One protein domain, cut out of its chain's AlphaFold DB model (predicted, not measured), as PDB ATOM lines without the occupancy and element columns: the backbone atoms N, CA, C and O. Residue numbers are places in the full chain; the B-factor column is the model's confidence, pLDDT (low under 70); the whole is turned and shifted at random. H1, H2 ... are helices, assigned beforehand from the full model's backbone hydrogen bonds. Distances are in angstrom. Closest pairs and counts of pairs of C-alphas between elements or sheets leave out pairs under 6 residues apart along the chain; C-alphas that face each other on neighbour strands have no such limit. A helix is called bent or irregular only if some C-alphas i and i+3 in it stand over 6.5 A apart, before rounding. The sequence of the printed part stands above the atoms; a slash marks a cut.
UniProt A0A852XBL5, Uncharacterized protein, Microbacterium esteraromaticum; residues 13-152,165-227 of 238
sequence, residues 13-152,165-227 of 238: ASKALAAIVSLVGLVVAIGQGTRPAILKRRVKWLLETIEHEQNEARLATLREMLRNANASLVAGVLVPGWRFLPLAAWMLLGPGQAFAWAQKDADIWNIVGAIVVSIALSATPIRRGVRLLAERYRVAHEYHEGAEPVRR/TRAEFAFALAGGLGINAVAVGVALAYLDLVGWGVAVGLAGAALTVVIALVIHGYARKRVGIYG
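This is residues 13 to 152 and 165 to 227 of the 238 residues of an uncharacterized protein of Microbacterium esteraromaticum (UniProt A0A852XBL5). Two helical hairpins, H4 with H5 and H6 with H7, lie layered and partly crossed as the body of a long rod, with H1 along one side of it. A third hairpin, H2 with H3, makes one end of the rod, where H3 crosses the end of H5. H1, H4, H5, H6 and H7 form a bundle, up and down, each running against the one before it in the chain. The printed part has 203 residues with seven named helices, H1 to H7 in order, and no named strand: all helix. It is loose, with a radius of gyration of the C-alphas of 20.7 A and spans of 70 by 34 by 24 A.

H1, residues 13 to 33, touches H4, residues 81 to 102, with residues 25 to 33 alone; the closest C-alphas, of Gln 32 and Gly 81, are 5.3 A apart. H2, residues 35 to 52, and H3, residues 56 to 78, form a hairpin, closest at the C-alphas of Leu 46 and Leu 66, 6.1 A. H3 touches H5, residues 108 to 144, at a steep tilt of 51 degrees; the closest C-alphas, of Ala 71 and Ala 140, are 4.4 A apart. H4 and H5 form a hairpin at a shallow tilt of 9 degrees, with Leu 87 and Pro 125 closest, their C-alphas 5.2 A apart. H5 touches H6, residues 166 to 190, at a steep tilt of 49 degrees, with the C-alphas of Ala 123 and Ala 172 closest at 4.7 A. H6 and H7, residues 194 to 225, form a hairpin, closest at the C-alphas of Gly 185 and Gly 197, 3.8 A. H2 is apart from H4, H5, H6 and H7. Every O i to N i+4 pair is within hydrogen-bond range in H1, H3, H6 and H7; in H2 it is 13 of 14, in H4 13 of 18, in H5 31 of 33.

H1 begins at C-alpha 13, (6.599, -46.461, -38.456), and is 29.2 A long. H2 is 25.8 A, H3 32.6 A, H4 33.1 A and H6 35.9 A long. H4 is only just irregular: C-alphas 83 and 86 are 6.9 A apart. H5, 53.2 A long, has a kink of 27 degrees near residue 123. H7, 45.3 A, ends at C-alpha 225, (-22.419, -22.657, -15.954).

The two C-alphas farthest apart, of Gln 54 and Asp 105, are 72.5 A apart. Residues 153 to 164 are not printed; C-alphas 152 and 165 stand 22.7 A apart across this cut. The links printed whole are tight. The mean pLDDT of the printed part is 70.8, and 75 residues are under 70, among them residues 13 to 37 and 84 to 111.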
ATOM      1  N   ALA A  13       7.977 -46.942 -38.559       50.59
ATOM      2  CA  ALA A  13       6.599 -46.461 -38.456       50.59
ATOM      3  C   ALA A  13       5.765 -47.270 -37.448       50.59
ATOM      4  O   ALA A  13       5.035 -46.694 -36.638       50.59
ATOM      5  N   SER A  14       5.919 -48.596 -37.442       49.94
ATOM      6  CA  SER A  14       5.246 -49.498 -36.501       49.94
ATOM      7  C   SER A  14       5.705 -49.243 -35.065       49.94
ATOM      8  O   SER A  14       4.881 -49.143 -34.154       49.94
ATOM      9  N   LYS A  15       7.012 -49.037 -34.863       51.84
ATOM     10  CA  LYS A  15       7.589 -48.635 -33.574       51.84
ATOM     11  C   LYS A  15       7.113 -47.253 -33.137       51.84
ATOM     12  O   LYS A  15       6.768 -47.086 -31.970       51.84
ATOM     13  N   ALA A  16       7.034 -46.281 -34.045       46.47
ATOM     14  CA  ALA A  16       6.533 -44.941 -33.740       46.47
ATOM     15  C   ALA A  16       5.057 -44.966 -33.318       46.47
ATOM     16  O   ALA A  16       4.670 -44.313 -32.352       46.47
ATOM     17  N   LEU A  17       4.234 -45.771 -33.986       51.16
ATOM     18  CA  LEU A  17       2.814 -45.889 -33.686       51.16
ATOM     19  C   LEU A  17       2.556 -46.680 -32.397       51.16
ATOM     20  O   LEU A  17       1.756 -46.253 -31.564       51.16
ATOM     21  N   ALA A  18       3.295 -47.770 -32.172       52.75
ATOM     22  CA  ALA A  18       3.296 -48.489 -30.901       52.75
ATOM     23  C   ALA A  18       3.782 -47.594 -29.751       52.75
ATOM     24  O   ALA A  18       3.217 -47.640 -28.658       52.75
ATOM     25  N   ALA A  19       4.768 -46.726 -29.998       46.38
ATOM     26  CA  ALA A  19       5.225 -45.727 -29.040       46.38
ATOM     27  C   ALA A  19       4.147 -44.673 -28.757       46.38
ATOM     28  O   ALA A  19       3.954 -44.336 -27.597       46.38
ATOM     29  N   ILE A  20       3.392 -44.209 -29.761       50.94
ATOM     30  CA  ILE A  20       2.265 -43.279 -29.578       50.94
ATOM     31  C   ILE A  20       1.137 -43.936 -28.775       50.94
ATOM     32  O   ILE A  20       0.654 -43.339 -27.817       50.94
ATOM     33  N   VAL A  21       0.738 -45.169 -29.099       53.09
ATOM     34  CA  VAL A  21      -0.298 -45.909 -28.356       53.09
ATOM     35  C   VAL A  21       0.151 -46.181 -26.921       53.09
ATOM     36  O   VAL A  21      -0.622 -45.983 -25.984       53.09
ATOM     37  N   SER A  22       1.417 -46.552 -26.733       46.16
ATOM     38  CA  SER A  22       2.017 -46.737 -25.412       46.16
ATOM     39  C   SER A  22       2.105 -45.420 -24.646       46.16
ATOM     40  O   SER A  22       1.799 -45.407 -23.464       46.16
ATOM     41  N   LEU A  23       2.435 -44.302 -25.296       39.44
ATOM     42  CA  LEU A  23       2.450 -42.963 -24.699       39.44
ATOM     43  C   LEU A  23       1.048 -42.499 -24.318       39.44
ATOM     44  O   LEU A  23       0.873 -41.961 -23.234       39.44
ATOM     45  N   VAL A  24       0.036 -42.737 -25.150       50.09
ATOM     46  CA  VAL A  24      -1.360 -42.404 -24.840       50.09
ATOM     47  C   VAL A  24      -1.867 -43.281 -23.694       50.09
ATOM     48  O   VAL A  24      -2.429 -42.761 -22.732       50.09
ATOM     49  N   GLY A  25      -1.601 -44.589 -23.733       47.00
ATOM     50  CA  GLY A  25      -1.913 -45.522 -22.649       47.00
ATOM     51  C   GLY A  25      -1.200 -45.158 -21.346       47.00
ATOM     52  O   GLY A  25      -1.819 -45.157 -20.284       47.00
ATOM     53  N   LEU A  26       0.065 -44.748 -21.429       32.88
ATOM     54  CA  LEU A  26       0.872 -44.272 -20.311       32.88
ATOM     55  C   LEU A  26       0.352 -42.930 -19.781       32.88
ATOM     56  O   LEU A  26       0.229 -42.776 -18.578       32.88
ATOM     57  N   VAL A  27      -0.034 -41.978 -20.630       41.19
ATOM     58  CA  VAL A  27      -0.617 -40.687 -20.222       41.19
ATOM     59  C   VAL A  27      -1.976 -40.884 -19.545       41.19
ATOM     60  O   VAL A  27      -2.278 -40.215 -18.554       41.19
ATOM     61  N   VAL A  28      -2.778 -41.842 -20.012       48.72
ATOM     62  CA  VAL A  28      -4.055 -42.216 -19.388       48.72
ATOM     63  C   VAL A  28      -3.828 -42.961 -18.063       48.72
ATOM     64  O   VAL A  28      -4.498 -42.654 -17.073       48.72
ATOM     65  N   ALA A  29      -2.852 -43.872 -17.996       36.75
ATOM     66  CA  ALA A  29      -2.503 -44.634 -16.794       36.75
ATOM     67  C   ALA A  29      -1.835 -43.764 -15.711       36.75
ATOM     68  O   ALA A  29      -2.272 -43.769 -14.559       36.75
ATOM     69  N   ILE A  30      -0.848 -42.939 -16.076       33.75
ATOM     70  CA  ILE A  30      -0.204 -41.933 -15.211       33.75
ATOM     71  C   ILE A  30      -1.233 -40.871 -14.791       33.75
ATOM     72  O   ILE A  30      -1.295 -40.451 -13.634       33.75
ATOM     73  N   GLY A  31      -2.131 -40.479 -15.697       40.16
ATOM     74  CA  GLY A  31      -3.217 -39.549 -15.401       40.16
ATOM     75  C   GLY A  31      -4.192 -40.038 -14.324       40.16
ATOM     76  O   GLY A  31      -4.816 -39.208 -13.662       40.16
ATOM     77  N   GLN A  32      -4.325 -41.349 -14.100       48.69
ATOM     78  CA  GLN A  32      -5.272 -41.911 -13.127       48.69
ATOM     79  C   GLN A  32      -4.592 -42.516 -11.887       48.69
ATOM     80  O   GLN A  32      -5.128 -42.367 -10.789       48.69
ATOM     81  N   GLY A  33      -3.410 -43.127 -12.023       41.16
ATOM     82  CA  GLY A  33      -2.669 -43.747 -10.916       41.16
ATOM     83  C   GLY A  33      -1.838 -42.763 -10.090       41.16
ATOM     84  O   GLY A  33      -1.806 -42.850  -8.863       41.16
ATOM     85  N   THR A  34      -1.209 -41.773 -10.730       51.94
ATOM     86  CA  THR A  34      -0.260 -40.862 -10.063       51.94
ATOM     87  C   THR A  34      -0.909 -39.575  -9.573       51.94
ATOM     88  O   THR A  34      -0.368 -38.927  -8.680       51.94
ATOM     89  N   ARG A  35      -2.089 -39.198 -10.085       63.78
ATOM     90  CA  ARG A  35      -2.793 -37.976  -9.649       63.78
ATOM     91  C   ARG A  35      -3.044 -37.916  -8.138       63.78
ATOM     92  O   ARG A  35      -2.757 -36.868  -7.569       63.78
ATOM     93  N   PRO A  36      -3.517 -38.974  -7.451       65.25
ATOM     94  CA  PRO A  36      -3.704 -38.928  -5.999       65.25
ATOM     95  C   PRO A  36      -2.384 -38.748  -5.239       65.25
ATOM     96  O   PRO A  36      -2.330 -37.978  -4.285       65.25
ATOM     97  N   ALA A  37      -1.309 -39.413  -5.674       64.56
ATOM     98  CA  ALA A  37       0.011 -39.304  -5.052       64.56
ATOM     99  C   ALA A  37       0.643 -37.917  -5.273       64.56
ATOM    100  O   ALA A  37       1.153 -37.311  -4.332       64.56
ATOM    101  N   ILE A  38       0.540 -37.376  -6.493       70.31
ATOM    102  CA  ILE A  38       0.989 -36.021  -6.842       70.31
ATOM    103  C   ILE A  38       0.197 -34.978  -6.050       70.31
ATOM    104  O   ILE A  38       0.789 -34.059  -5.494       70.31
ATOM    105  N   LEU A  39      -1.128 -35.132  -5.953       74.38
ATOM    106  CA  LEU A  39      -1.978 -34.224  -5.182       74.38
ATOM    107  C   LEU A  39      -1.644 -34.272  -3.688       74.38
ATOM    108  O   LEU A  39      -1.491 -33.216  -3.089       74.38
ATOM    109  N   LYS A  40      -1.434 -35.459  -3.103       80.12
ATOM    110  CA  LYS A  40      -0.985 -35.595  -1.705       80.12
ATOM    111  C   LYS A  40       0.360 -34.910  -1.464       80.12
ATOM    112  O   LYS A  40       0.498 -34.156  -0.506       80.12
ATOM    113  N   ARG A  41       1.339 -35.131  -2.348       81.38
ATOM    114  CA  ARG A  41       2.657 -34.485  -2.259       81.38
ATOM    115  C   ARG A  41       2.551 -32.965  -2.390       81.38
ATOM    116  O   ARG A  41       3.214 -32.251  -1.650       81.38
ATOM    117  N   ARG A  42       1.693 -32.476  -3.290       81.50
ATOM    118  CA  ARG A  42       1.435 -31.044  -3.482       81.50
ATOM    119  C   ARG A  42       0.758 -30.413  -2.267       81.50
ATOM    120  O   ARG A  42       1.163 -29.331  -1.872       81.50
ATOM    121  N   VAL A  43      -0.227 -31.084  -1.668       85.12
ATOM    122  CA  VAL A  43      -0.875 -30.637  -0.422       85.12
ATOM    123  C   VAL A  43       0.147 -30.548   0.708       85.12
ATOM    124  O   VAL A  43       0.220 -29.516   1.364       85.12
ATOM    125  N   LYS A  44       0.983 -31.581   0.884       87.56
ATOM    126  CA  LYS A  44       2.055 -31.580   1.889       87.56
ATOM    127  C   LYS A  44       3.018 -30.405   1.690       87.56
ATOM    128  O   LYS A  44       3.241 -29.646   2.622       87.56
ATOM    129  N   TRP A  45       3.510 -30.216   0.467       89.62
ATOM    130  CA  TRP A  45       4.412 -29.109   0.141       89.62
ATOM    131  C   TRP A  45       3.764 -27.732   0.367       89.62
ATOM    132  O   TRP A  45       4.408 -26.828   0.886       89.62
ATOM    133  N   LEU A  46       2.484 -27.565   0.013       86.75
ATOM    134  CA  LEU A  46       1.754 -26.313   0.238       86.75
ATOM    135  C   LEU A  46       1.568 -26.016   1.729       86.75
ATOM    136  O   LEU A  46       1.730 -24.868   2.121       86.75
ATOM    137  N   LEU A  47       1.264 -27.024   2.550       87.94
ATOM    138  CA  LEU A  47       1.173 -26.867   4.005       87.94
ATOM    139  C   LEU A  47       2.517 -26.427   4.602       87.94
ATOM    140  O   LEU A  47       2.557 -25.423   5.305       87.94
ATOM    141  N   GLU A  48       3.607 -27.112   4.241       88.94
ATOM    142  CA  GLU A  48       4.968 -26.769   4.683       88.94
ATOM    143  C   GLU A  48       5.369 -25.349   4.243       88.94
ATOM    144  O   GLU A  48       5.963 -24.597   5.010       88.94
ATOM    145  N   THR A  49       5.011 -24.949   3.018       87.25
ATOM    146  CA  THR A  49       5.342 -23.618   2.482       87.25
ATOM    147  C   THR A  49       4.523 -22.512   3.155       87.25
ATOM    148  O   THR A  49       5.059 -21.448   3.438       87.25
ATOM    149  N   ILE A  50       3.236 -22.752   3.441       89.06
ATOM    150  CA  ILE A  50       2.367 -21.783   4.133       89.06
ATOM    151  C   ILE A  50       2.858 -21.514   5.558       89.06
ATOM    152  O   ILE A  50       2.747 -20.383   6.018       89.06
ATOM    153  N   GLU A  51       3.398 -22.522   6.244       88.06
ATOM    154  CA  GLU A  51       3.915 -22.393   7.614       88.06
ATOM    155  C   GLU A  51       5.122 -21.444   7.712       88.06
ATOM    156  O   GLU A  51       5.299 -20.771   8.724       88.06
ATOM    157  N   HIS A  52       5.916 -21.340   6.642       86.94
ATOM    158  CA  HIS A  52       7.144 -20.539   6.605       86.94
ATOM    159  C   HIS A  52       7.005 -19.232   5.800       86.94
ATOM    160  O   HIS A  52       7.946 -18.438   5.750       86.94
ATOM    161  N   GLU A  53       5.864 -18.992   5.149       87.19
ATOM    162  CA  GLU A  53       5.635 -17.799   4.330       87.19
ATOM    163  C   GLU A  53       5.161 -16.624   5.196       87.19
ATOM    164  O   GLU A  53       4.168 -16.714   5.914       87.19
ATOM    165  N   GLN A  54       5.859 -15.493   5.101       84.19
ATOM    166  CA  GLN A  54       5.553 -14.282   5.877       84.19
ATOM    167  C   GLN A  54       4.803 -13.234   5.047       84.19
ATOM    168  O   GLN A  54       4.184 -12.327   5.597       84.19
ATOM    169  N   ASN A  55       4.845 -13.335   3.714       90.50
ATOM    170  CA  ASN A  55       4.185 -12.377   2.837       90.50
ATOM    171  C   ASN A  55       2.686 -12.692   2.698       90.50
ATOM    172  O   ASN A  55       2.316 -13.690   2.079       90.50
ATOM    173  N   GLU A  56       1.816 -11.803   3.191       86.88
ATOM    174  CA  GLU A  56       0.357 -12.003   3.185       86.88
ATOM    175  C   GLU A  56      -0.245 -12.230   1.787       86.88
ATOM    176  O   GLU A  56      -1.118 -13.085   1.626       86.88
ATOM    177  N   ALA A  57       0.235 -11.532   0.752       83.56
ATOM    178  CA  ALA A  57      -0.281 -11.683  -0.613       83.56
ATOM    179  C   ALA A  57       0.076 -13.054  -1.217       83.56
ATOM    180  O   ALA A  57      -0.748 -13.708  -1.871       83.56
ATOM    181  N   ARG A  58       1.300 -13.534  -0.964       82.50
ATOM    182  CA  ARG A  58       1.712 -14.893  -1.357       82.50
ATOM    183  C   ARG A  58       0.975 -15.941  -0.546       82.50
ATOM    184  O   ARG A  58       0.523 -16.935  -1.102       82.50
ATOM    185  N   LEU A  59       0.788 -15.692   0.740       86.00
ATOM    186  CA  LEU A  59       0.117 -16.596   1.656       86.00
ATOM    187  C   LEU A  59      -1.371 -16.765   1.312       86.00
ATOM    188  O   LEU A  59      -1.877 -17.888   1.324       86.00
ATOM    189  N   ALA A  60      -2.056 -15.696   0.895       80.50
ATOM    190  CA  ALA A  60      -3.404 -15.777   0.331       80.50
ATOM    191  C   ALA A  60      -3.441 -16.676  -0.919       80.50
ATOM    192  O   ALA A  60      -4.282 -17.572  -1.021       80.50
ATOM    193  N   THR A  61      -2.468 -16.505  -1.820       84.69
ATOM    194  CA  THR A  61      -2.335 -17.314  -3.042       84.69
ATOM    195  C   THR A  61      -2.045 -18.788  -2.727       84.69
ATOM    196  O   THR A  61      -2.656 -19.683  -3.310       84.69
ATOM    197  N   LEU A  62      -1.155 -19.075  -1.774       85.69
ATOM    198  CA  LEU A  62      -0.816 -20.438  -1.359       85.69
ATOM    199  C   LEU A  62      -2.000 -21.139  -0.680       85.69
ATOM    200  O   LEU A  62      -2.267 -22.305  -0.973       85.69
ATOM    201  N   ARG A  63      -2.754 -20.433   0.172       85.81
ATOM    202  CA  ARG A  63      -3.991 -20.951   0.781       85.81
ATOM    203  C   ARG A  63      -5.045 -21.282  -0.270       85.81
ATOM    204  O   ARG A  63      -5.751 -22.279  -0.136       85.81
ATOM    205  N   GLU A  64      -5.141 -20.471  -1.315       82.12
ATOM    206  CA  GLU A  64      -6.034 -20.722  -2.442       82.12
ATOM    207  C   GLU A  64      -5.587 -21.950  -3.255       82.12
ATOM    208  O   GLU A  64      -6.384 -22.840  -3.564       82.12
ATOM    209  N   MET A  65      -4.285 -22.091  -3.521       82.69
ATOM    210  CA  MET A  65      -3.733 -23.305  -4.134       82.69
ATOM    211  C   MET A  65      -3.969 -24.556  -3.275       82.69
ATOM    212  O   MET A  65      -4.262 -25.621  -3.824       82.69
ATOM    213  N   LEU A  66      -3.870 -24.438  -1.946       83.31
ATOM    214  CA  LEU A  66      -4.121 -25.531  -1.003       83.31
ATOM    215  C   LEU A  66      -5.589 -25.961  -1.030       83.31
ATOM    216  O   LEU A  66      -5.866 -27.154  -1.150       83.31
ATOM    217  N   ARG A  67      -6.528 -25.005  -0.991       80.12
ATOM    218  CA  ARG A  67      -7.968 -25.283  -1.123       80.12
ATOM    219  C   ARG A  67      -8.275 -26.016  -2.425       80.12
ATOM    220  O   ARG A  67      -8.932 -27.053  -2.400       80.12
ATOM    221  N   ASN A  68      -7.727 -25.547  -3.544       79.44
ATOM    222  CA  ASN A  68      -7.898 -26.186  -4.852       79.44
ATOM    223  C   ASN A  68      -7.293 -27.600  -4.923       79.44
ATOM    224  O   ASN A  68      -7.875 -28.513  -5.526       79.44
ATOM    225  N   ALA A  69      -6.131 -27.812  -4.301       78.69
ATOM    226  CA  ALA A  69      -5.494 -29.123  -4.232       78.69
ATOM    227  C   ALA A  69      -6.302 -30.107  -3.367       78.69
ATOM    228  O   ALA A  69      -6.512 -31.247  -3.790       78.69
ATOM    229  N   ASN A  70      -6.817 -29.659  -2.216       81.31
ATOM    230  CA  ASN A  70      -7.685 -30.452  -1.341       81.31
ATOM    231  C   ASN A  70      -9.014 -30.802  -2.018       81.31
ATOM    232  O   ASN A  70      -9.386 -31.973  -2.046       81.31
ATOM    233  N   ALA A  71      -9.667 -29.835  -2.664       79.19
ATOM    234  CA  ALA A  71     -10.867 -30.054  -3.470       79.19
ATOM    235  C   ALA A  71     -10.666 -31.142  -4.537       79.19
ATOM    236  O   ALA A  71     -11.454 -32.081  -4.667       79.19
ATOM    237  N   SER A  72      -9.552 -31.065  -5.268       78.25
ATOM    238  CA  SER A  72      -9.192 -32.049  -6.294       78.25
ATOM    239  C   SER A  72      -8.904 -33.438  -5.713       78.25
ATOM    240  O   SER A  72      -9.171 -34.457  -6.363       78.25
ATOM    241  N   LEU A  73      -8.344 -33.492  -4.500       80.56
ATOM    242  CA  LEU A  73      -8.052 -34.726  -3.777       80.56
ATOM    243  C   LEU A  73      -9.345 -35.396  -3.302       80.56
ATOM    244  O   LEU A  73      -9.546 -36.575  -3.590       80.56
ATOM    245  N   VAL A  74     -10.251 -34.642  -2.673       80.62
ATOM    246  CA  VAL A  74     -11.574 -35.118  -2.237       80.62
ATOM    247  C   VAL A  74     -12.392 -35.617  -3.427       80.62
ATOM    248  O   VAL A  74     -12.929 -36.725  -3.395       80.62
ATOM    249  N   ALA A  75     -12.394 -34.873  -4.533       76.94
ATOM    250  CA  ALA A  75     -13.028 -35.312  -5.770       76.94
ATOM    251  C   ALA A  75     -12.431 -36.613  -6.326       76.94
ATOM    252  O   ALA A  75     -13.158 -37.456  -6.849       76.94
ATOM    253  N   GLY A  76     -11.113 -36.805  -6.204       73.12
ATOM    254  CA  GLY A  76     -10.442 -38.049  -6.587       73.12
ATOM    255  C   GLY A  76     -10.791 -39.246  -5.698       73.12
ATOM    256  O   GLY A  76     -10.750 -40.376  -6.177       73.12
ATOM    257  N   VAL A  77     -11.154 -39.011  -4.434       78.25
ATOM    258  CA  VAL A  77     -11.630 -40.053  -3.510       78.25
ATOM    259  C   VAL A  77     -13.090 -40.413  -3.802       78.25
ATOM    260  O   VAL A  77     -13.426 -41.592  -3.888       78.25
ATOM    261  N   LEU A  78     -13.954 -39.413  -4.009       75.81
ATOM    262  CA  LEU A  78     -15.390 -39.614  -4.251       75.81
ATOM    263  C   LEU A  78     -15.707 -40.119  -5.671       75.81
ATOM    264  O   LEU A  78     -16.652 -40.889  -5.867       75.81
ATOM    265  N   VAL A  79     -14.897 -39.737  -6.663       73.69
ATOM    266  CA  VAL A  79     -14.956 -40.241  -8.044       73.69
ATOM    267  C   VAL A  79     -13.634 -40.947  -8.371       73.69
ATOM    268  O   VAL A  79     -12.746 -40.361  -8.998       73.69
ATOM    269  N   PRO A  80     -13.476 -42.208  -7.935       72.50
ATOM    270  CA  PRO A  80     -12.200 -42.897  -8.034       72.50
ATOM    271  C   PRO A  80     -11.820 -43.235  -9.479       72.50
ATOM    272  O   PRO A  80     -12.661 -43.602 -10.305       72.50
ATOM    273  N   GLY A  81     -10.516 -43.155  -9.764       66.12
ATOM    274  CA  GLY A  81      -9.941 -43.323 -11.104       66.12
ATOM    275  C   GLY A  81     -10.203 -44.687 -11.749       66.12
ATOM    276  O   GLY A  81     -10.333 -44.770 -12.968       66.12
ATOM    277  N   TRP A  82     -10.386 -45.749 -10.953       67.62
ATOM    278  CA  TRP A  82     -10.706 -47.086 -11.472       67.62
ATOM    279  C   TRP A  82     -12.031 -47.126 -12.247       67.62
ATOM    280  O   TRP A  82     -12.223 -47.984 -13.103       67.62
ATOM    281  N   ARG A  83     -12.936 -46.162 -12.031       70.38
ATOM    282  CA  ARG A  83     -14.188 -46.047 -12.800       70.38
ATOM    283  C   ARG A  83     -13.968 -45.651 -14.261       70.38
ATOM    284  O   ARG A  83     -14.876 -45.818 -15.069       70.38
ATOM    285  N   PHE A  84     -12.774 -45.169 -14.605       69.06
ATOM    286  CA  PHE A  84     -12.344 -44.932 -15.982       69.06
ATOM    287  C   PHE A  84     -11.704 -46.176 -16.625       69.06
ATOM    288  O   PHE A  84     -11.464 -46.157 -17.829       69.06
ATOM    289  N   LEU A  85     -11.461 -47.270 -15.884       67.31
ATOM    290  CA  LEU A  85     -10.880 -48.497 -16.453       67.31
ATOM    291  C   LEU A  85     -11.713 -49.089 -17.595       67.31
ATOM    292  O   LEU A  85     -11.109 -49.446 -18.600       67.31
ATOM    293  N   PRO A  86     -13.060 -49.143 -17.531       65.62
ATOM    294  CA  PRO A  86     -13.847 -49.610 -18.668       65.62
ATOM    295  C   PRO A  86     -13.616 -48.761 -19.922       65.62
ATOM    296  O   PRO A  86     -13.529 -49.310 -21.010       65.62
ATOM    297  N   LEU A  87     -13.460 -47.438 -19.785       68.25
ATOM    298  CA  LEU A  87     -13.129 -46.562 -20.913       68.25
ATOM    299  C   LEU A  87     -11.764 -46.926 -21.506       68.25
ATOM    300  O   LEU A  87     -11.667 -47.110 -22.713       68.25
ATOM    301  N   ALA A  88     -10.739 -47.066 -20.663       65.62
ATOM    302  CA  ALA A  88      -9.398 -47.438 -21.109       65.62
ATOM    303  C   ALA A  88      -9.374 -48.826 -21.778       65.62
ATOM    304  O   ALA A  88      -8.755 -48.994 -22.824       65.62
ATOM    305  N   ALA A  89     -10.104 -49.796 -21.221       65.88
ATOM    306  CA  ALA A  89     -10.241 -51.130 -21.790       65.88
ATOM    307  C   ALA A  89     -10.929 -51.089 -23.162       65.88
ATOM    308  O   ALA A  89     -10.428 -51.686 -24.106       65.88
ATOM    309  N   TRP A  90     -12.024 -50.339 -23.316       65.81
ATOM    310  CA  TRP A  90     -12.714 -50.196 -24.604       65.81
ATOM    311  C   TRP A  90     -11.890 -49.438 -25.650       65.81
ATOM    312  O   TRP A  90     -11.934 -49.795 -26.825       65.81
ATOM    313  N   MET A  91     -11.105 -48.439 -25.236       63.88
ATOM    314  CA  MET A  91     -10.169 -47.730 -26.118       63.88
ATOM    315  C   MET A  91      -9.055 -48.640 -26.651       63.88
ATOM    316  O   MET A  91      -8.552 -48.392 -27.741       63.88
ATOM    317  N   LEU A  92      -8.685 -49.686 -25.907       63.38
ATOM    318  CA  LEU A  92      -7.673 -50.662 -26.314       63.38
ATOM    319  C   LEU A  92      -8.279 -51.828 -27.115       63.38
ATOM    320  O   LEU A  92      -7.736 -52.234 -28.139       63.38
ATOM    321  N   LEU A  93      -9.417 -52.357 -26.659       61.94
ATOM    322  CA  LEU A  93     -10.059 -53.541 -27.234       61.94
ATOM    323  C   LEU A  93     -10.817 -53.245 -28.533       61.94
ATOM    324  O   LEU A  93     -10.823 -54.094 -29.419       61.94
ATOM    325  N   GLY A  94     -11.426 -52.061 -28.676       62.59
ATOM    326  CA  GLY A  94     -12.170 -51.680 -29.886       62.59
ATOM    327  C   GLY A  94     -11.309 -51.738 -31.158       62.59
ATOM    328  O   GLY A  94     -11.636 -52.491 -32.077       62.59
ATOM    329  N   PRO A  95     -10.158 -51.037 -31.191       57.34
ATOM    330  CA  PRO A  95      -9.158 -51.153 -32.256       57.34
ATOM    331  C   PRO A  95      -8.706 -52.589 -32.547       57.34
ATOM    332  O   PRO A  95      -8.610 -52.985 -33.707       57.34
ATOM    333  N   GLY A  96      -8.454 -53.380 -31.497       60.38
ATOM    334  CA  GLY A  96      -7.984 -54.761 -31.628       60.38
ATOM    335  C   GLY A  96      -9.013 -55.692 -32.276       60.38
ATOM    336  O   GLY A  96      -8.644 -56.569 -33.051       60.38
ATOM    337  N   GLN A  97     -10.305 -55.474 -32.018       60.84
ATOM    338  CA  GLN A  97     -11.387 -56.232 -32.654       60.84
ATOM    339  C   GLN A  97     -11.518 -55.906 -34.145       60.84
ATOM    340  O   GLN A  97     -11.648 -56.821 -34.955       60.84
ATOM    341  N   ALA A  98     -11.417 -54.625 -34.517       54.81
ATOM    342  CA  ALA A  98     -11.438 -54.211 -35.921       54.81
ATOM    343  C   ALA A  98     -10.259 -54.815 -36.708       54.81
ATOM    344  O   ALA A  98     -10.440 -55.286 -37.828       54.81
ATOM    345  N   PHE A  99      -9.072 -54.879 -36.092       55.69
ATOM    346  CA  PHE A  99      -7.896 -55.519 -36.684       55.69
ATOM    347  C   PHE A  99      -8.073 -57.040 -36.838       55.69
ATOM    348  O   PHE A  99      -7.787 -57.596 -37.894       55.69
ATOM    349  N   ALA A 100      -8.610 -57.717 -35.818       59.47
ATOM    350  CA  ALA A 100      -8.861 -59.158 -35.859       59.47
ATOM    351  C   ALA A 100      -9.921 -59.560 -36.901       59.47
ATOM    352  O   ALA A 100      -9.833 -60.639 -37.487       59.47
ATOM    353  N   TRP A 101     -10.919 -58.708 -37.149       54.59
ATOM    354  CA  TRP A 101     -11.924 -58.936 -38.193       54.59
ATOM    355  C   TRP A 101     -11.388 -58.681 -39.605       54.59
ATOM    356  O   TRP A 101     -11.833 -59.339 -40.540       54.59
ATOM    357  N   ALA A 102     -10.398 -57.797 -39.763       53.09
ATOM    358  CA  ALA A 102      -9.777 -57.523 -41.058       53.09
ATOM    359  C   ALA A 102      -8.935 -58.702 -41.596       53.09
ATOM    360  O   ALA A 102      -8.784 -58.843 -42.805       53.09
ATOM    361  N   GLN A 103      -8.407 -59.570 -40.721       54.66
ATOM    362  CA  GLN A 103      -7.505 -60.668 -41.108       54.66
ATOM    363  C   GLN A 103      -8.196 -61.936 -41.646       54.66
ATOM    364  O   GLN A 103      -7.506 -62.860 -42.067       54.66
ATOM    365  N   LYS A 104      -9.531 -62.025 -41.613       51.09
ATOM    366  CA  LYS A 104     -10.260 -63.301 -41.756       51.09
ATOM    367  C   LYS A 104     -11.038 -63.490 -43.071       51.09
ATOM    368  O   LYS A 104     -11.950 -64.299 -43.058       51.09
ATOM    369  N   ASP A 105     -10.683 -62.779 -44.150       54.06
ATOM    370  CA  ASP A 105     -11.398 -62.655 -45.453       54.06
ATOM    371  C   ASP A 105     -12.244 -61.368 -45.584       54.06
ATOM    372  O   ASP A 105     -13.451 -61.392 -45.843       54.06
ATOM    373  N   ALA A 106     -11.633 -60.203 -45.356       54.03
ATOM    374  CA  ALA A 106     -12.373 -58.946 -45.287       54.03
ATOM    375  C   ALA A 106     -12.522 -58.257 -46.655       54.03
ATOM    376  O   ALA A 106     -11.612 -57.586 -47.137       54.03
ATOM    377  N   ASP A 107     -13.722 -58.355 -47.235       65.94
ATOM    378  CA  ASP A 107     -14.233 -57.354 -48.176       65.94
ATOM    379  C   ASP A 107     -14.108 -55.948 -47.546       65.94
ATOM    380  O   ASP A 107     -14.276 -55.779 -46.332       65.94
ATOM    381  N   ILE A 108     -13.832 -54.925 -48.355       66.06
ATOM    382  CA  ILE A 108     -13.702 -53.525 -47.916       66.06
ATOM    383  C   ILE A 108     -14.923 -53.094 -47.092       66.06
ATOM    384  O   ILE A 108     -14.789 -52.372 -46.101       66.06
ATOM    385  N   TRP A 109     -16.108 -53.602 -47.436       69.38
ATOM    386  CA  TRP A 109     -17.344 -53.338 -46.704       69.38
ATOM    387  C   TRP A 109     -17.368 -53.933 -45.293       69.38
ATOM    388  O   TRP A 109     -17.933 -53.313 -44.392       69.38
ATOM    389  N   ASN A 110     -16.699 -55.064 -45.057       67.06
ATOM    390  CA  ASN A 110     -16.559 -55.646 -43.721       67.06
ATOM    391  C   ASN A 110     -15.644 -54.788 -42.841       67.06
ATOM    392  O   ASN A 110     -15.932 -54.597 -41.660       67.06
ATOM    393  N   ILE A 111     -14.585 -54.208 -43.417       66.81
ATOM    394  CA  ILE A 111     -13.681 -53.284 -42.714       66.81
ATOM    395  C   ILE A 111     -14.422 -51.993 -42.354       66.81
ATOM    396  O   ILE A 111     -14.390 -51.551 -41.203       66.81
ATOM    397  N   VAL A 112     -15.143 -51.409 -43.315       71.56
ATOM    398  CA  VAL A 112     -15.961 -50.209 -43.087       71.56
ATOM    399  C   VAL A 112     -17.033 -50.481 -42.025       71.56
ATOM    400  O   VAL A 112     -17.179 -49.697 -41.087       71.56
ATOM    401  N   GLY A 113     -17.733 -51.616 -42.112       72.56
ATOM    402  CA  GLY A 113     -18.720 -52.042 -41.122       72.56
ATOM    403  C   GLY A 113     -18.121 -52.212 -39.723       72.56
ATOM    404  O   GLY A 113     -18.675 -51.694 -38.753       72.56
ATOM    405  N   ALA A 114     -16.955 -52.854 -39.613       71.06
ATOM    406  CA  ALA A 114     -16.240 -53.033 -38.350       71.06
ATOM    407  C   ALA A 114     -15.866 -51.692 -37.698       71.06
ATOM    408  O   ALA A 114     -16.055 -51.512 -36.494       71.06
ATOM    409  N   ILE A 115     -15.394 -50.725 -38.492       73.69
ATOM    410  CA  ILE A 115     -15.057 -49.376 -38.020       73.69
ATOM    411  C   ILE A 115     -16.308 -48.650 -37.517       73.69
ATOM    412  O   ILE A 115     -16.291 -48.085 -36.423       73.69
ATOM    413  N   VAL A 116     -17.411 -48.687 -38.271       79.00
ATOM    414  CA  VAL A 116     -18.673 -48.041 -37.873       79.00
ATOM    415  C   VAL A 116     -19.212 -48.644 -36.574       79.00
ATOM    416  O   VAL A 116     -19.570 -47.906 -35.652       79.00
ATOM    417  N   VAL A 117     -19.211 -49.975 -36.461       77.75
ATOM    418  CA  VAL A 117     -19.626 -50.682 -35.242       77.75
ATOM    419  C   VAL A 117     -18.708 -50.326 -34.070       77.75
ATOM    420  O   VAL A 117     -19.200 -50.012 -32.989       77.75
ATOM    421  N   SER A 118     -17.391 -50.275 -34.273       73.56
ATOM    422  CA  SER A 118     -16.421 -49.874 -33.244       73.56
ATOM    423  C   SER A 118     -16.626 -48.426 -32.771       73.56
ATOM    424  O   SER A 118     -16.572 -48.140 -31.570       73.56
ATOM    425  N   ILE A 119     -16.943 -47.491 -33.673       77.25
ATOM    426  CA  ILE A 119     -17.296 -46.109 -33.306       77.25
ATOM    427  C   ILE A 119     -18.578 -46.091 -32.463       77.25
ATOM    428  O   ILE A 119     -18.620 -45.442 -31.416       77.25
ATOM    429  N   ALA A 120     -19.609 -46.839 -32.863       78.06
ATOM    430  CA  ALA A 120     -20.860 -46.913 -32.112       78.06
ATOM    431  C   ALA A 120     -20.662 -47.529 -30.713       78.06
ATOM    432  O   ALA A 120     -21.170 -47.002 -29.719       78.06
ATOM    433  N   LEU A 121     -19.870 -48.599 -30.615       74.62
ATOM    434  CA  LEU A 121     -19.560 -49.272 -29.353       74.62
ATOM    435  C   LEU A 121     -18.684 -48.412 -28.431       74.62
ATOM    436  O   LEU A 121     -18.894 -48.418 -27.219       74.62
ATOM    437  N   SER A 122     -17.752 -47.629 -28.984       71.31
ATOM    438  CA  SER A 122     -16.895 -46.715 -28.212       71.31
ATOM    439  C   SER A 122     -17.614 -45.441 -27.752       71.31
ATOM    440  O   SER A 122     -17.219 -44.844 -26.745       71.31
ATOM    441  N   ALA A 123     -18.721 -45.054 -28.391       75.25
ATOM    442  CA  ALA A 123     -19.473 -43.863 -28.004       75.25
ATOM    443  C   ALA A 123     -19.999 -43.935 -26.556       75.25
ATOM    444  O   ALA A 123     -19.844 -42.991 -25.778       75.25
ATOM    445  N   THR A 124     -20.581 -45.064 -26.148       76.69
ATOM    446  CA  THR A 124     -21.132 -45.254 -24.793       76.69
ATOM    447  C   THR A 124     -20.087 -45.096 -23.674       76.69
ATOM    448  O   THR A 124     -20.311 -44.290 -22.762       76.69
ATOM    449  N   PRO A 125     -18.933 -45.795 -23.698       72.12
ATOM    450  CA  PRO A 125     -17.904 -45.618 -22.681       72.12
ATOM    451  C   PRO A 125     -17.297 -44.211 -22.704       72.12
ATOM    452  O   PRO A 125     -17.077 -43.654 -21.626       72.12
ATOM    453  N   ILE A 126     -17.090 -43.589 -23.877       72.94
ATOM    454  CA  ILE A 126     -16.568 -42.209 -23.962       72.94
ATOM    455  C   ILE A 126     -17.533 -41.221 -23.303       72.94
ATOM    456  O   ILE A 126     -17.107 -40.404 -22.483       72.94
ATOM    457  N   ARG A 127     -18.843 -41.340 -23.561       76.94
ATOM    458  CA  ARG A 127     -19.869 -40.529 -22.877       76.94
ATOM    459  C   ARG A 127     -19.812 -40.707 -21.367       76.94
ATOM    460  O   ARG A 127     -19.835 -39.724 -20.626       76.94
ATOM    461  N   ARG A 128     -19.691 -41.949 -20.896       75.56
ATOM    462  CA  ARG A 128     -19.551 -42.239 -19.464       75.56
ATOM    463  C   ARG A 128     -18.295 -41.588 -18.880       75.56
ATOM    464  O   ARG A 128     -18.363 -41.021 -17.792       75.56
ATOM    465  N   GLY A 129     -17.182 -41.605 -19.611       74.12
ATOM    466  CA  GLY A 129     -15.941 -40.921 -19.244       74.12
ATOM    467  C   GLY A 129     -16.100 -39.406 -19.112       74.12
ATOM    468  O   GLY A 129     -15.679 -38.832 -18.110       74.12
ATOM    469  N   VAL A 130     -16.765 -38.763 -20.079       75.31
ATOM    470  CA  VAL A 130     -17.053 -37.315 -20.051       75.31
ATOM    471  C   VAL A 130     -17.875 -36.950 -18.815       75.31
ATOM    472  O   VAL A 130     -17.552 -35.993 -18.112       75.31
ATOM    473  N   ARG A 131     -18.908 -37.740 -18.501       76.81
ATOM    474  CA  ARG A 131     -19.771 -37.505 -17.335       76.81
ATOM    475  C   ARG A 131     -19.042 -37.738 -16.014       76.81
ATOM    476  O   ARG A 131     -19.168 -36.926 -15.106       76.81
ATOM    477  N   LEU A 132     -18.229 -38.791 -15.920       75.19
ATOM    478  CA  LEU A 132     -17.365 -39.030 -14.758       75.19
ATOM    479  C   LEU A 132     -16.385 -37.871 -14.532       75.19
ATOM    480  O   LEU A 132     -16.128 -37.497 -13.388       75.19
ATOM    481  N   LEU A 133     -15.842 -37.295 -15.607       74.56
ATOM    482  CA  LEU A 133     -14.951 -36.143 -15.513       74.56
ATOM    483  C   LEU A 133     -15.697 -34.897 -15.021       74.56
ATOM    484  O   LEU A 133     -15.203 -34.220 -14.123       74.56
ATOM    485  N   ALA A 134     -16.883 -34.617 -15.563       75.56
ATOM    486  CA  ALA A 134     -17.723 -33.505 -15.118       75.56
ATOM    487  C   ALA A 134     -18.119 -33.641 -13.639       75.56
ATOM    488  O   ALA A 134     -17.996 -32.685 -12.880       75.56
ATOM    489  N   GLU A 135     -18.496 -34.845 -13.203       75.38
ATOM    490  CA  GLU A 135     -18.849 -35.127 -11.809       75.38
ATOM    491  C   GLU A 135     -17.659 -34.921 -10.862       75.38
ATOM    492  O   GLU A 135     -17.805 -34.385  -9.765       75.38
ATOM    493  N   ARG A 136     -16.448 -35.280 -11.303       76.62
ATOM    494  CA  ARG A 136     -15.221 -35.010 -10.548       76.62
ATOM    495  C   ARG A 136     -14.972 -33.507 -10.389       76.62
ATOM    496  O   ARG A 136     -14.566 -33.080  -9.313       76.62
ATOM    497  N   TYR A 137     -15.228 -32.702 -11.421       74.94
ATOM    498  CA  TYR A 137     -15.138 -31.245 -11.300       74.94
ATOM    499  C   TYR A 137     -16.227 -30.663 -10.398       74.94
ATOM    500  O   TYR A 137     -15.920 -29.774  -9.611       74.94
ATOM    501  N   ARG A 138     -17.460 -31.184 -10.462       78.12
ATOM    502  CA  ARG A 138     -18.572 -30.750  -9.603       78.12
ATOM    503  C   ARG A 138     -18.220 -30.932  -8.133       78.12
ATOM    504  O   ARG A 138     -18.304 -29.988  -7.363       78.12
ATOM    505  N   VAL A 139     -17.772 -32.131  -7.760       76.88
ATOM    506  CA  VAL A 139     -17.392 -32.444  -6.375       76.88
ATOM    507  C   VAL A 139     -16.235 -31.564  -5.896       76.88
ATOM    508  O   VAL A 139     -16.242 -31.119  -4.752       76.88
ATOM    509  N   ALA A 140     -15.248 -31.297  -6.758       76.50
ATOM    510  CA  ALA A 140     -14.152 -30.395  -6.412       76.50
ATOM    511  C   ALA A 140     -14.663 -28.965  -6.169       76.50
ATOM    512  O   ALA A 140     -14.252 -28.320  -5.212       76.50
ATOM    513  N   HIS A 141     -15.575 -28.486  -7.009       77.75
ATOM    514  CA  HIS A 141     -16.146 -27.152  -6.879       77.75
ATOM    515  C   HIS A 141     -17.035 -27.010  -5.638       77.75
ATOM    516  O   HIS A 141     -16.809 -26.091  -4.864       77.75
ATOM    517  N   GLU A 142     -17.940 -27.958  -5.369       76.75
ATOM    518  CA  GLU A 142     -18.778 -27.948  -4.154       76.75
ATOM    519  C   GLU A 142     -17.938 -27.959  -2.870       76.75
ATOM    520  O   GLU A 142     -18.244 -27.242  -1.922       76.75
ATOM    521  N   TYR A 143     -16.848 -28.734  -2.849       77.94
ATOM    522  CA  TYR A 143     -15.913 -28.721  -1.722       77.94
ATOM    523  C   TYR A 143     -15.168 -27.383  -1.606       77.94
ATOM    524  O   TYR A 143     -14.899 -26.919  -0.503       77.94
ATOM    525  N   HIS A 144     -14.816 -26.765  -2.735       74.62
ATOM    526  CA  HIS A 144     -14.136 -25.472  -2.754       74.62
ATOM    527  C   HIS A 144     -15.037 -24.326  -2.265       74.62
ATOM    528  O   HIS A 144     -14.570 -23.473  -1.516       74.62
ATOM    529  N   GLU A 145     -16.317 -24.332  -2.644       77.81
ATOM    530  CA  GLU A 145     -17.307 -23.328  -2.229       77.81
ATOM    531  C   GLU A 145     -17.834 -23.537  -0.799       77.81
ATOM    532  O   GLU A 145     -18.562 -22.694  -0.285       77.81
ATOM    533  N   GLY A 146     -17.448 -24.629  -0.132       67.88
ATOM    534  CA  GLY A 146     -17.861 -24.914   1.243       67.88
ATOM    535  C   GLY A 146     -19.304 -25.406   1.365       67.88
ATOM    536  O   GLY A 146     -19.922 -25.228   2.413       67.88
ATOM    537  N   ALA A 147     -19.858 -26.021   0.315       62.94
ATOM    538  CA  ALA A 147     -21.191 -26.607   0.370       62.94
ATOM    539  C   ALA A 147     -21.195 -27.826   1.312       62.94
ATOM    540  O   ALA A 147     -20.654 -28.883   0.973       62.94
ATOM    541  N   GLU A 148     -21.820 -27.701   2.487       62.59
ATOM    542  CA  GLU A 148     -22.014 -28.815   3.419       62.59
ATOM    543  C   GLU A 148     -23.482 -29.279   3.479       62.59
ATOM    544  O   GLU A 148     -24.380 -28.454   3.653       62.59
ATOM    545  N   PRO A 149     -23.751 -30.598   3.376       65.00
ATOM    546  CA  PRO A 149     -22.805 -31.672   3.060       65.00
ATOM    547  C   PRO A 149     -22.484 -31.747   1.554       65.00
ATOM    548  O   PRO A 149     -23.386 -31.698   0.715       65.00
ATOM    549  N   VAL A 150     -21.207 -31.977   1.208       64.19
ATOM    550  CA  VAL A 150     -20.789 -32.248  -0.180       64.19
ATOM    551  C   VAL A 150     -21.561 -33.457  -0.705       64.19
ATOM    552  O   VAL A 150     -21.466 -34.568  -0.166       64.19
ATOM    553  N   ARG A 151     -22.346 -33.262  -1.769       66.56
ATOM    554  CA  ARG A 151     -23.237 -34.309  -2.276       66.56
ATOM    555  C   ARG A 151     -22.408 -35.452  -2.854       66.56
ATOM    556  O   ARG A 151     -21.606 -35.256  -3.773       66.56
ATOM    557  N   ARG A 152     -22.642 -36.674  -2.349       66.06
ATOM    558  CA  ARG A 152     -21.990 -37.899  -2.845       66.06
ATOM    559  C   ARG A 152     -22.096 -37.981  -4.368       66.06
ATOM    560  O   ARG A 152     -23.137 -37.670  -4.943       66.06
ATOM    561  N   THR A 165     -26.644 -34.131 -23.731       67.44
ATOM    562  CA  THR A 165     -26.440 -32.952 -24.563       67.44
ATOM    563  C   THR A 165     -25.870 -33.415 -25.899       67.44
ATOM    564  O   THR A 165     -24.994 -34.281 -25.951       67.44
ATOM    565  N   ARG A 166     -26.361 -32.844 -27.007       74.69
ATOM    566  CA  ARG A 166     -25.840 -33.126 -28.359       74.69
ATOM    567  C   ARG A 166     -24.307 -33.017 -28.405       74.69
ATOM    568  O   ARG A 166     -23.662 -33.766 -29.127       74.69
ATOM    569  N   ALA A 167     -23.737 -32.156 -27.557       78.31
ATOM    570  CA  ALA A 167     -22.304 -32.022 -27.325       78.31
ATOM    571  C   ALA A 167     -21.632 -33.301 -26.786       78.31
ATOM    572  O   ALA A 167     -20.642 -33.735 -27.359       78.31
ATOM    573  N   GLU A 168     -22.160 -33.949 -25.739       77.88
ATOM    574  CA  GLU A 168     -21.601 -35.212 -25.217       77.88
ATOM    575  C   GLU A 168     -21.590 -36.320 -26.270       77.88
ATOM    576  O   GLU A 168     -20.645 -37.106 -26.337       77.88
ATOM    577  N   PHE A 169     -22.641 -36.382 -27.088       81.62
ATOM    578  CA  PHE A 169     -22.727 -37.338 -28.186       81.62
ATOM    579  C   PHE A 169     -21.721 -37.007 -29.296       81.62
ATOM    580  O   PHE A 169     -21.001 -37.895 -29.745       81.62
ATOM    581  N   ALA A 170     -21.595 -35.731 -29.671       84.44
ATOM    582  CA  ALA A 170     -20.607 -35.273 -30.644       84.44
ATOM    583  C   ALA A 170     -19.166 -35.550 -30.182       84.44
ATOM    584  O   ALA A 170     -18.364 -36.056 -30.963       84.44
ATOM    585  N   PHE A 171     -18.840 -35.305 -28.908       82.00
ATOM    586  CA  PHE A 171     -17.526 -35.634 -28.347       82.00
ATOM    587  C   PHE A 171     -17.253 -37.134 -28.362       82.00
ATOM    588  O   PHE A 171     -16.127 -37.551 -28.619       82.00
ATOM    589  N   ALA A 172     -18.274 -37.947 -28.104       80.25
ATOM    590  CA  ALA A 172     -18.139 -39.392 -28.118       80.25
ATOM    591  C   ALA A 172     -17.900 -39.947 -29.522       80.25
ATOM    592  O   ALA A 172     -17.012 -40.776 -29.695       80.25
ATOM    593  N   LEU A 173     -18.623 -39.437 -30.520       84.94
ATOM    594  CA  LEU A 173     -18.393 -39.788 -31.919       84.94
ATOM    595  C   LEU A 173     -17.021 -39.317 -32.404       84.94
ATOM    596  O   LEU A 173     -16.286 -40.101 -32.992       84.94
ATOM    597  N   ALA A 174     -16.643 -38.068 -32.119       85.25
ATOM    598  CA  ALA A 174     -15.349 -37.524 -32.526       85.25
ATOM    599  C   ALA A 174     -14.174 -38.238 -31.838       85.25
ATOM    600  O   ALA A 174     -13.164 -38.524 -32.477       85.25
ATOM    601  N   GLY A 175     -14.316 -38.579 -30.553       78.12
ATOM    602  CA  GLY A 175     -13.337 -39.387 -29.827       78.12
ATOM    603  C   GLY A 175     -13.235 -40.805 -30.390       78.12
ATOM    604  O   GLY A 175     -12.131 -41.290 -30.619       78.12
ATOM    605  N   GLY A 176     -14.376 -41.443 -30.677       78.44
ATOM    606  CA  GLY A 176     -14.432 -42.758 -31.316       78.44
ATOM    607  C   GLY A 176     -13.778 -42.761 -32.699       78.44
ATOM    608  O   GLY A 176     -12.993 -43.658 -32.995       78.44
ATOM    609  N   LEU A 177     -14.029 -41.730 -33.510       84.62
ATOM    610  CA  LEU A 177     -13.371 -41.518 -34.802       84.62
ATOM    611  C   LEU A 177     -11.856 -41.370 -34.652       84.62
ATOM    612  O   LEU A 177     -11.120 -42.038 -35.369       84.62
ATOM    613  N   GLY A 178     -11.384 -40.550 -33.709       81.12
ATOM    614  CA  GLY A 178      -9.952 -40.362 -33.462       81.12
ATOM    615  C   GLY A 178      -9.239 -41.672 -33.117       81.12
ATOM    616  O   GLY A 178      -8.225 -42.001 -33.727       81.12
ATOM    617  N   ILE A 179      -9.808 -42.463 -32.205       75.69
ATOM    618  CA  ILE A 179      -9.242 -43.756 -31.787       75.69
ATOM    619  C   ILE A 179      -9.254 -44.769 -32.934       75.69
ATOM    620  O   ILE A 179      -8.265 -45.466 -33.159       75.69
ATOM    621  N   ASN A 180     -10.359 -44.851 -33.678       77.12
ATOM    622  CA  ASN A 180     -10.456 -45.765 -34.811       77.12
ATOM    623  C   ASN A 180      -9.531 -45.344 -35.959       77.12
ATOM    624  O   ASN A 180      -8.952 -46.208 -36.600       77.12
ATOM    625  N   ALA A 181      -9.307 -44.047 -36.180       80.81
ATOM    626  CA  ALA A 181      -8.323 -43.570 -37.148       80.81
ATOM    627  C   ALA A 181      -6.891 -43.974 -36.758       80.81
ATOM    628  O   ALA A 181      -6.122 -44.377 -37.624       80.81
ATOM    629  N   VAL A 182      -6.542 -43.975 -35.463       75.88
ATOM    630  CA  VAL A 182      -5.261 -44.551 -35.010       75.88
ATOM    631  C   VAL A 182      -5.181 -46.034 -35.375       75.88
ATOM    632  O   VAL A 182      -4.190 -46.459 -35.963       75.88
ATOM    633  N   ALA A 183      -6.235 -46.804 -35.096       71.31
ATOM    634  CA  ALA A 183      -6.302 -48.232 -35.416       71.31
ATOM    635  C   ALA A 183      -6.168 -48.512 -36.922       71.31
ATOM    636  O   ALA A 183      -5.418 -49.395 -37.332       71.31
ATOM    637  N   VAL A 184      -6.861 -47.730 -37.751       75.25
ATOM    638  CA  VAL A 184      -6.777 -47.802 -39.215       75.25
ATOM    639  C   VAL A 184      -5.381 -47.419 -39.690       75.25
ATOM    640  O   VAL A 184      -4.847 -48.079 -40.571       75.25
ATOM    641  N   GLY A 185      -4.750 -46.416 -39.076       70.75
ATOM    642  CA  GLY A 185      -3.355 -46.074 -39.339       70.75
ATOM    643  C   GLY A 185      -2.405 -47.253 -39.103       70.75
ATOM    644  O   GLY A 185      -1.549 -47.522 -39.944       70.75
ATOM    645  N   VAL A 186      -2.607 -48.007 -38.012       68.00
ATOM    646  CA  VAL A 186      -1.847 -49.242 -37.722       68.00
ATOM    647  C   VAL A 186      -2.097 -50.286 -38.804       68.00
ATOM    648  O   VAL A 186      -1.152 -50.867 -39.329       68.00
ATOM    649  N   ALA A 187      -3.363 -50.513 -39.155       66.12
ATOM    650  CA  ALA A 187      -3.738 -51.505 -40.154       66.12
ATOM    651  C   ALA A 187      -3.154 -51.186 -41.538       66.12
ATOM    652  O   ALA A 187      -2.608 -52.066 -42.189       66.12
ATOM    653  N   LEU A 188      -3.203 -49.923 -41.965       70.25
ATOM    654  CA  LEU A 188      -2.622 -49.482 -43.233       70.25
ATOM    655  C   LEU A 188      -1.096 -49.616 -43.245       70.25
ATOM    656  O   LEU A 188      -0.538 -50.028 -44.255       70.25
ATOM    657  N   ALA A 189      -0.426 -49.314 -42.129       65.88
ATOM    658  CA  ALA A 189       1.014 -49.528 -42.010       65.88
ATOM    659  C   ALA A 189       1.387 -51.021 -42.070       65.88
ATOM    660  O   ALA A 189       2.412 -51.357 -42.651       65.88
ATOM    661  N   TYR A 190       0.543 -51.903 -41.523       63.19
ATOM    662  CA  TYR A 190       0.708 -53.358 -41.611       63.19
ATOM    663  C   TYR A 190       0.482 -53.911 -43.030       63.19
ATOM    664  O   TYR A 190       1.031 -54.950 -43.375       63.19
ATOM    665  N   LEU A 191      -0.311 -53.223 -43.855       66.38
ATOM    666  CA  LEU A 191      -0.587 -53.574 -45.255       66.38
ATOM    667  C   LEU A 191       0.384 -52.897 -46.245       66.38
ATOM    668  O   LEU A 191       0.005 -52.616 -47.379       66.38
ATOM    669  N   ASP A 192       1.603 -52.562 -45.811       70.88
ATOM    670  CA  ASP A 192       2.650 -51.882 -46.595       70.88
ATOM    671  C   ASP A 192       2.280 -50.486 -47.150       70.88
ATOM    672  O   ASP A 192       3.039 -49.869 -47.901       70.88
ATOM    673  N   LEU A 193       1.160 -49.897 -46.718       72.06
ATOM    674  CA  LEU A 193       0.740 -48.531 -47.058       72.06
ATOM    675  C   LEU A 193       1.203 -47.525 -45.995       72.06
ATOM    676  O   LEU A 193       0.422 -46.721 -45.480       72.06
ATOM    677  N   VAL A 194       2.497 -47.552 -45.667       69.00
ATOM    678  CA  VAL A 194       3.081 -46.843 -44.512       69.00
ATOM    679  C   VAL A 194       2.811 -45.340 -44.522       69.00
ATOM    680  O   VAL A 194       2.419 -44.787 -43.496       69.00
ATOM    681  N   GLY A 195       2.975 -44.668 -45.666       75.88
ATOM    682  CA  GLY A 195       2.757 -43.220 -45.763       75.88
ATOM    683  C   GLY A 195       1.330 -42.816 -45.375       75.88
ATOM    684  O   GLY A 195       1.131 -41.880 -44.599       75.88
ATOM    685  N   TRP A 196       0.341 -43.582 -45.842       74.44
ATOM    686  CA  TRP A 196      -1.063 -43.387 -45.483       74.44
ATOM    687  C   TRP A 196      -1.351 -43.814 -44.045       74.44
ATOM    688  O   TRP A 196      -2.062 -43.104 -43.337       74.44
ATOM    689  N   GLY A 197      -0.759 -44.916 -43.582       72.81
ATOM    690  CA  GLY A 197      -0.909 -45.385 -42.207       72.81
ATOM    691  C   GLY A 197      -0.413 -44.376 -41.174       72.81
ATOM    692  O   GLY A 197      -1.131 -44.051 -40.227       72.81
ATOM    693  N   VAL A 198       0.769 -43.795 -41.395       73.62
ATOM    694  CA  VAL A 198       1.331 -42.739 -40.540       73.62
ATOM    695  C   VAL A 198       0.467 -41.481 -40.593       73.62
ATOM    696  O   VAL A 198       0.133 -40.936 -39.541       73.62
ATOM    697  N   ALA A 199       0.056 -41.032 -41.783       79.69
ATOM    698  CA  ALA A 199      -0.770 -39.835 -41.926       79.69
ATOM    699  C   ALA A 199      -2.121 -39.971 -41.201       79.69
ATOM    700  O   ALA A 199      -2.493 -39.105 -40.406       79.69
ATOM    701  N   VAL A 200      -2.831 -41.083 -41.419       81.31
ATOM    702  CA  VAL A 200      -4.132 -41.364 -40.792       81.31
ATOM    703  C   VAL A 200      -3.978 -41.583 -39.285       81.31
ATOM    704  O   VAL A 200      -4.764 -41.047 -38.502       81.31
ATOM    705  N   GLY A 201      -2.929 -42.294 -38.861       76.62
ATOM    706  CA  GLY A 201      -2.635 -42.531 -37.451       76.62
ATOM    707  C   GLY A 201      -2.338 -41.243 -36.679       76.62
ATOM    708  O   GLY A 201      -2.910 -41.016 -35.612       76.62
ATOM    709  N   LEU A 202      -1.502 -40.358 -37.235       80.75
ATOM    710  CA  LEU A 202      -1.197 -39.055 -36.637       80.75
ATOM    711  C   LEU A 202      -2.422 -38.141 -36.603       80.75
ATOM    712  O   LEU A 202      -2.667 -37.500 -35.580       80.75
ATOM    713  N   ALA A 203      -3.219 -38.108 -37.674       83.50
ATOM    714  CA  ALA A 203      -4.466 -37.348 -37.704       83.50
ATOM    715  C   ALA A 203      -5.457 -37.845 -36.635       83.50
ATOM    716  O   ALA A 203      -6.042 -37.038 -35.909       83.50
ATOM    717  N   GLY A 204      -5.594 -39.165 -36.478       83.50
ATOM    718  CA  GLY A 204      -6.416 -39.782 -35.436       83.50
ATOM    719  C   GLY A 204      -5.935 -39.461 -34.020       83.50
ATOM    720  O   GLY A 204      -6.734 -39.095 -33.151       83.50
ATOM    721  N   ALA A 205      -4.622 -39.524 -33.785       78.88
ATOM    722  CA  ALA A 205      -4.019 -39.174 -32.502       78.88
ATOM    723  C   ALA A 205      -4.222 -37.686 -32.173       78.88
ATOM    724  O   ALA A 205      -4.670 -37.354 -31.072       78.88
ATOM    725  N   ALA A 206      -3.974 -36.795 -33.137       81.44
ATOM    726  CA  ALA A 206      -4.197 -35.360 -32.991       81.44
ATOM    727  C   ALA A 206      -5.668 -35.053 -32.677       81.44
ATOM    728  O   ALA A 206      -5.953 -34.331 -31.721       81.44
ATOM    729  N   LEU A 207      -6.609 -35.665 -33.408       84.12
ATOM    730  CA  LEU A 207      -8.041 -35.526 -33.145       84.12
ATOM    731  C   LEU A 207      -8.400 -35.994 -31.729       84.12
ATOM    732  O   LEU A 207      -9.119 -35.299 -31.013       84.12
ATOM    733  N   THR A 208      -7.860 -37.134 -31.293       78.19
ATOM    734  CA  THR A 208      -8.101 -37.677 -29.947       78.19
ATOM    735  C   THR A 208      -7.611 -36.719 -28.859       78.19
ATOM    736  O   THR A 208      -8.332 -36.464 -27.892       78.19
ATOM    737  N   VAL A 209      -6.419 -36.134 -29.024       78.19
ATOM    738  CA  VAL A 209      -5.860 -35.143 -28.090       78.19
ATOM    739  C   VAL A 209      -6.709 -33.874 -28.062       78.19
ATOM    740  O   VAL A 209      -7.081 -33.414 -26.981       78.19
ATOM    741  N   VAL A 210      -7.065 -33.326 -29.226       81.19
ATOM    742  CA  VAL A 210      -7.907 -32.124 -29.325       81.19
ATOM    743  C   VAL A 210      -9.257 -32.357 -28.652       81.19
ATOM    744  O   VAL A 210      -9.676 -31.551 -27.822       81.19
ATOM    745  N   ILE A 211      -9.913 -33.485 -28.927       80.06
ATOM    746  CA  ILE A 211     -11.189 -33.831 -28.297       80.06
ATOM    747  C   ILE A 211     -11.031 -34.022 -26.789       80.06
ATOM    748  O   ILE A 211     -11.871 -33.534 -26.037       80.06
ATOM    749  N   ALA A 212      -9.950 -34.641 -26.309       76.56
ATOM    750  CA  ALA A 212      -9.691 -34.753 -24.875       76.56
ATOM    751  C   ALA A 212      -9.551 -33.375 -24.199       76.56
ATOM    752  O   ALA A 212     -10.119 -33.156 -23.125       76.56
ATOM    753  N   LEU A 213      -8.854 -32.426 -24.836       77.88
ATOM    754  CA  LEU A 213      -8.725 -31.046 -24.353       77.88
ATOM    755  C   LEU A 213     -10.071 -30.309 -24.358       77.88
ATOM    756  O   LEU A 213     -10.413 -29.636 -23.383       77.88
ATOM    757  N   VAL A 214     -10.868 -30.476 -25.416       80.56
ATOM    758  CA  VAL A 214     -12.213 -29.890 -25.515       80.56
ATOM    759  C   VAL A 214     -13.145 -30.475 -24.455       80.56
ATOM    760  O   VAL A 214     -13.834 -29.713 -23.781       80.56
ATOM    761  N   ILE A 215     -13.129 -31.793 -24.236       78.06
ATOM    762  CA  ILE A 215     -13.891 -32.466 -23.173       78.06
ATOM    763  C   ILE A 215     -13.488 -31.919 -21.802       78.06
ATOM    764  O   ILE A 215     -14.349 -31.676 -20.960       78.06
ATOM    765  N   HIS A 216     -12.193 -31.690 -21.576       74.62
ATOM    766  CA  HIS A 216     -11.688 -31.112 -20.335       74.62
ATOM    767  C   HIS A 216     -12.202 -29.683 -20.115       74.62
ATOM    768  O   HIS A 216     -12.701 -29.354 -19.038       74.62
ATOM    769  N   GLY A 217     -12.139 -28.847 -21.156       74.12
ATOM    770  CA  GLY A 217     -12.683 -27.491 -21.137       74.12
ATOM    771  C   GLY A 217     -14.200 -27.470 -20.943       74.12
ATOM    772  O   GLY A 217     -14.701 -26.690 -20.136       74.12
ATOM    773  N   TYR A 218     -14.927 -28.358 -21.622       79.38
ATOM    774  CA  TYR A 218     -16.370 -28.538 -21.474       79.38
ATOM    775  C   TYR A 218     -16.736 -28.962 -20.050       79.38
ATOM    776  O   TYR A 218     -17.589 -28.332 -19.437       79.38
ATOM    777  N   ALA A 219     -16.064 -29.976 -19.495       72.00
ATOM    778  CA  ALA A 219     -16.314 -30.453 -18.140       72.00
ATOM    779  C   ALA A 219     -16.069 -29.350 -17.098       72.00
ATOM    780  O   ALA A 219     -16.886 -29.172 -16.200       72.00
ATOM    781  N   ARG A 220     -15.001 -28.556 -17.261       70.75
ATOM    782  CA  ARG A 220     -14.707 -27.405 -16.397       70.75
ATOM    783  C   ARG A 220     -15.757 -26.297 -16.528       70.75
ATOM    784  O   ARG A 220     -16.240 -25.797 -15.519       70.75
ATOM    785  N   LYS A 221     -16.130 -25.921 -17.758       72.12
ATOM    786  CA  LYS A 221     -17.149 -24.886 -18.020       72.12
ATOM    787  C   LYS A 221     -18.530 -25.302 -17.535       72.12
ATOM    788  O   LYS A 221     -19.255 -24.469 -17.012       72.12
ATOM    789  N   ARG A 222     -18.890 -26.579 -17.671       67.88
ATOM    790  CA  ARG A 222     -20.180 -27.097 -17.211       67.88
ATOM    791  C   ARG A 222     -20.366 -26.879 -15.712       67.88
ATOM    792  O   ARG A 222     -21.462 -26.547 -15.294       67.88
ATOM    793  N   VAL A 223     -19.300 -26.997 -14.928       62.00
ATOM    794  CA  VAL A 223     -19.358 -26.736 -13.485       62.00
ATOM    795  C   VAL A 223     -19.534 -25.248 -13.171       62.00
ATOM    796  O   VAL A 223     -20.271 -24.927 -12.254       62.00
ATOM    797  N   GLY A 224     -18.964 -24.346 -13.979       51.09
ATOM    798  CA  GLY A 224     -19.171 -22.898 -13.829       51.09
ATOM    799  C   GLY A 224     -20.494 -22.356 -14.396       51.09
ATOM    800  O   GLY A 224     -20.912 -21.276 -14.004       51.09
ATOM    801  N   ILE A 225     -21.146 -23.071 -15.323       45.56
ATOM    802  CA  ILE A 225     -22.419 -22.657 -15.954       45.56
ATOM    803  C   ILE A 225     -23.638 -23.282 -15.248       45.56
ATOM    804  O   ILE A 225     -24.691 -22.658 -15.204       45.56
ATOM    805  N   TYR A 226     -23.499 -24.482 -14.671       45.09
ATOM    806  CA  TYR A 226     -24.556 -25.189 -13.925       45.09
ATOM    807  C   TYR A 226     -24.299 -25.196 -12.408       45.09
ATOM    808  O   TYR A 226     -24.545 -26.198 -11.730       45.09
ATOM    809  N   GLY A 227     -23.829 -24.066 -11.868       43.78
ATOM    810  CA  GLY A 227     -24.052 -23.745 -10.456       43.78
ATOM    811  C   GLY A 227     -25.547 -23.865 -10.114       43.78
ATOM    812  O   GLY A 227     -26.397 -23.811 -11.002       43.78
TER     813      GLY A 227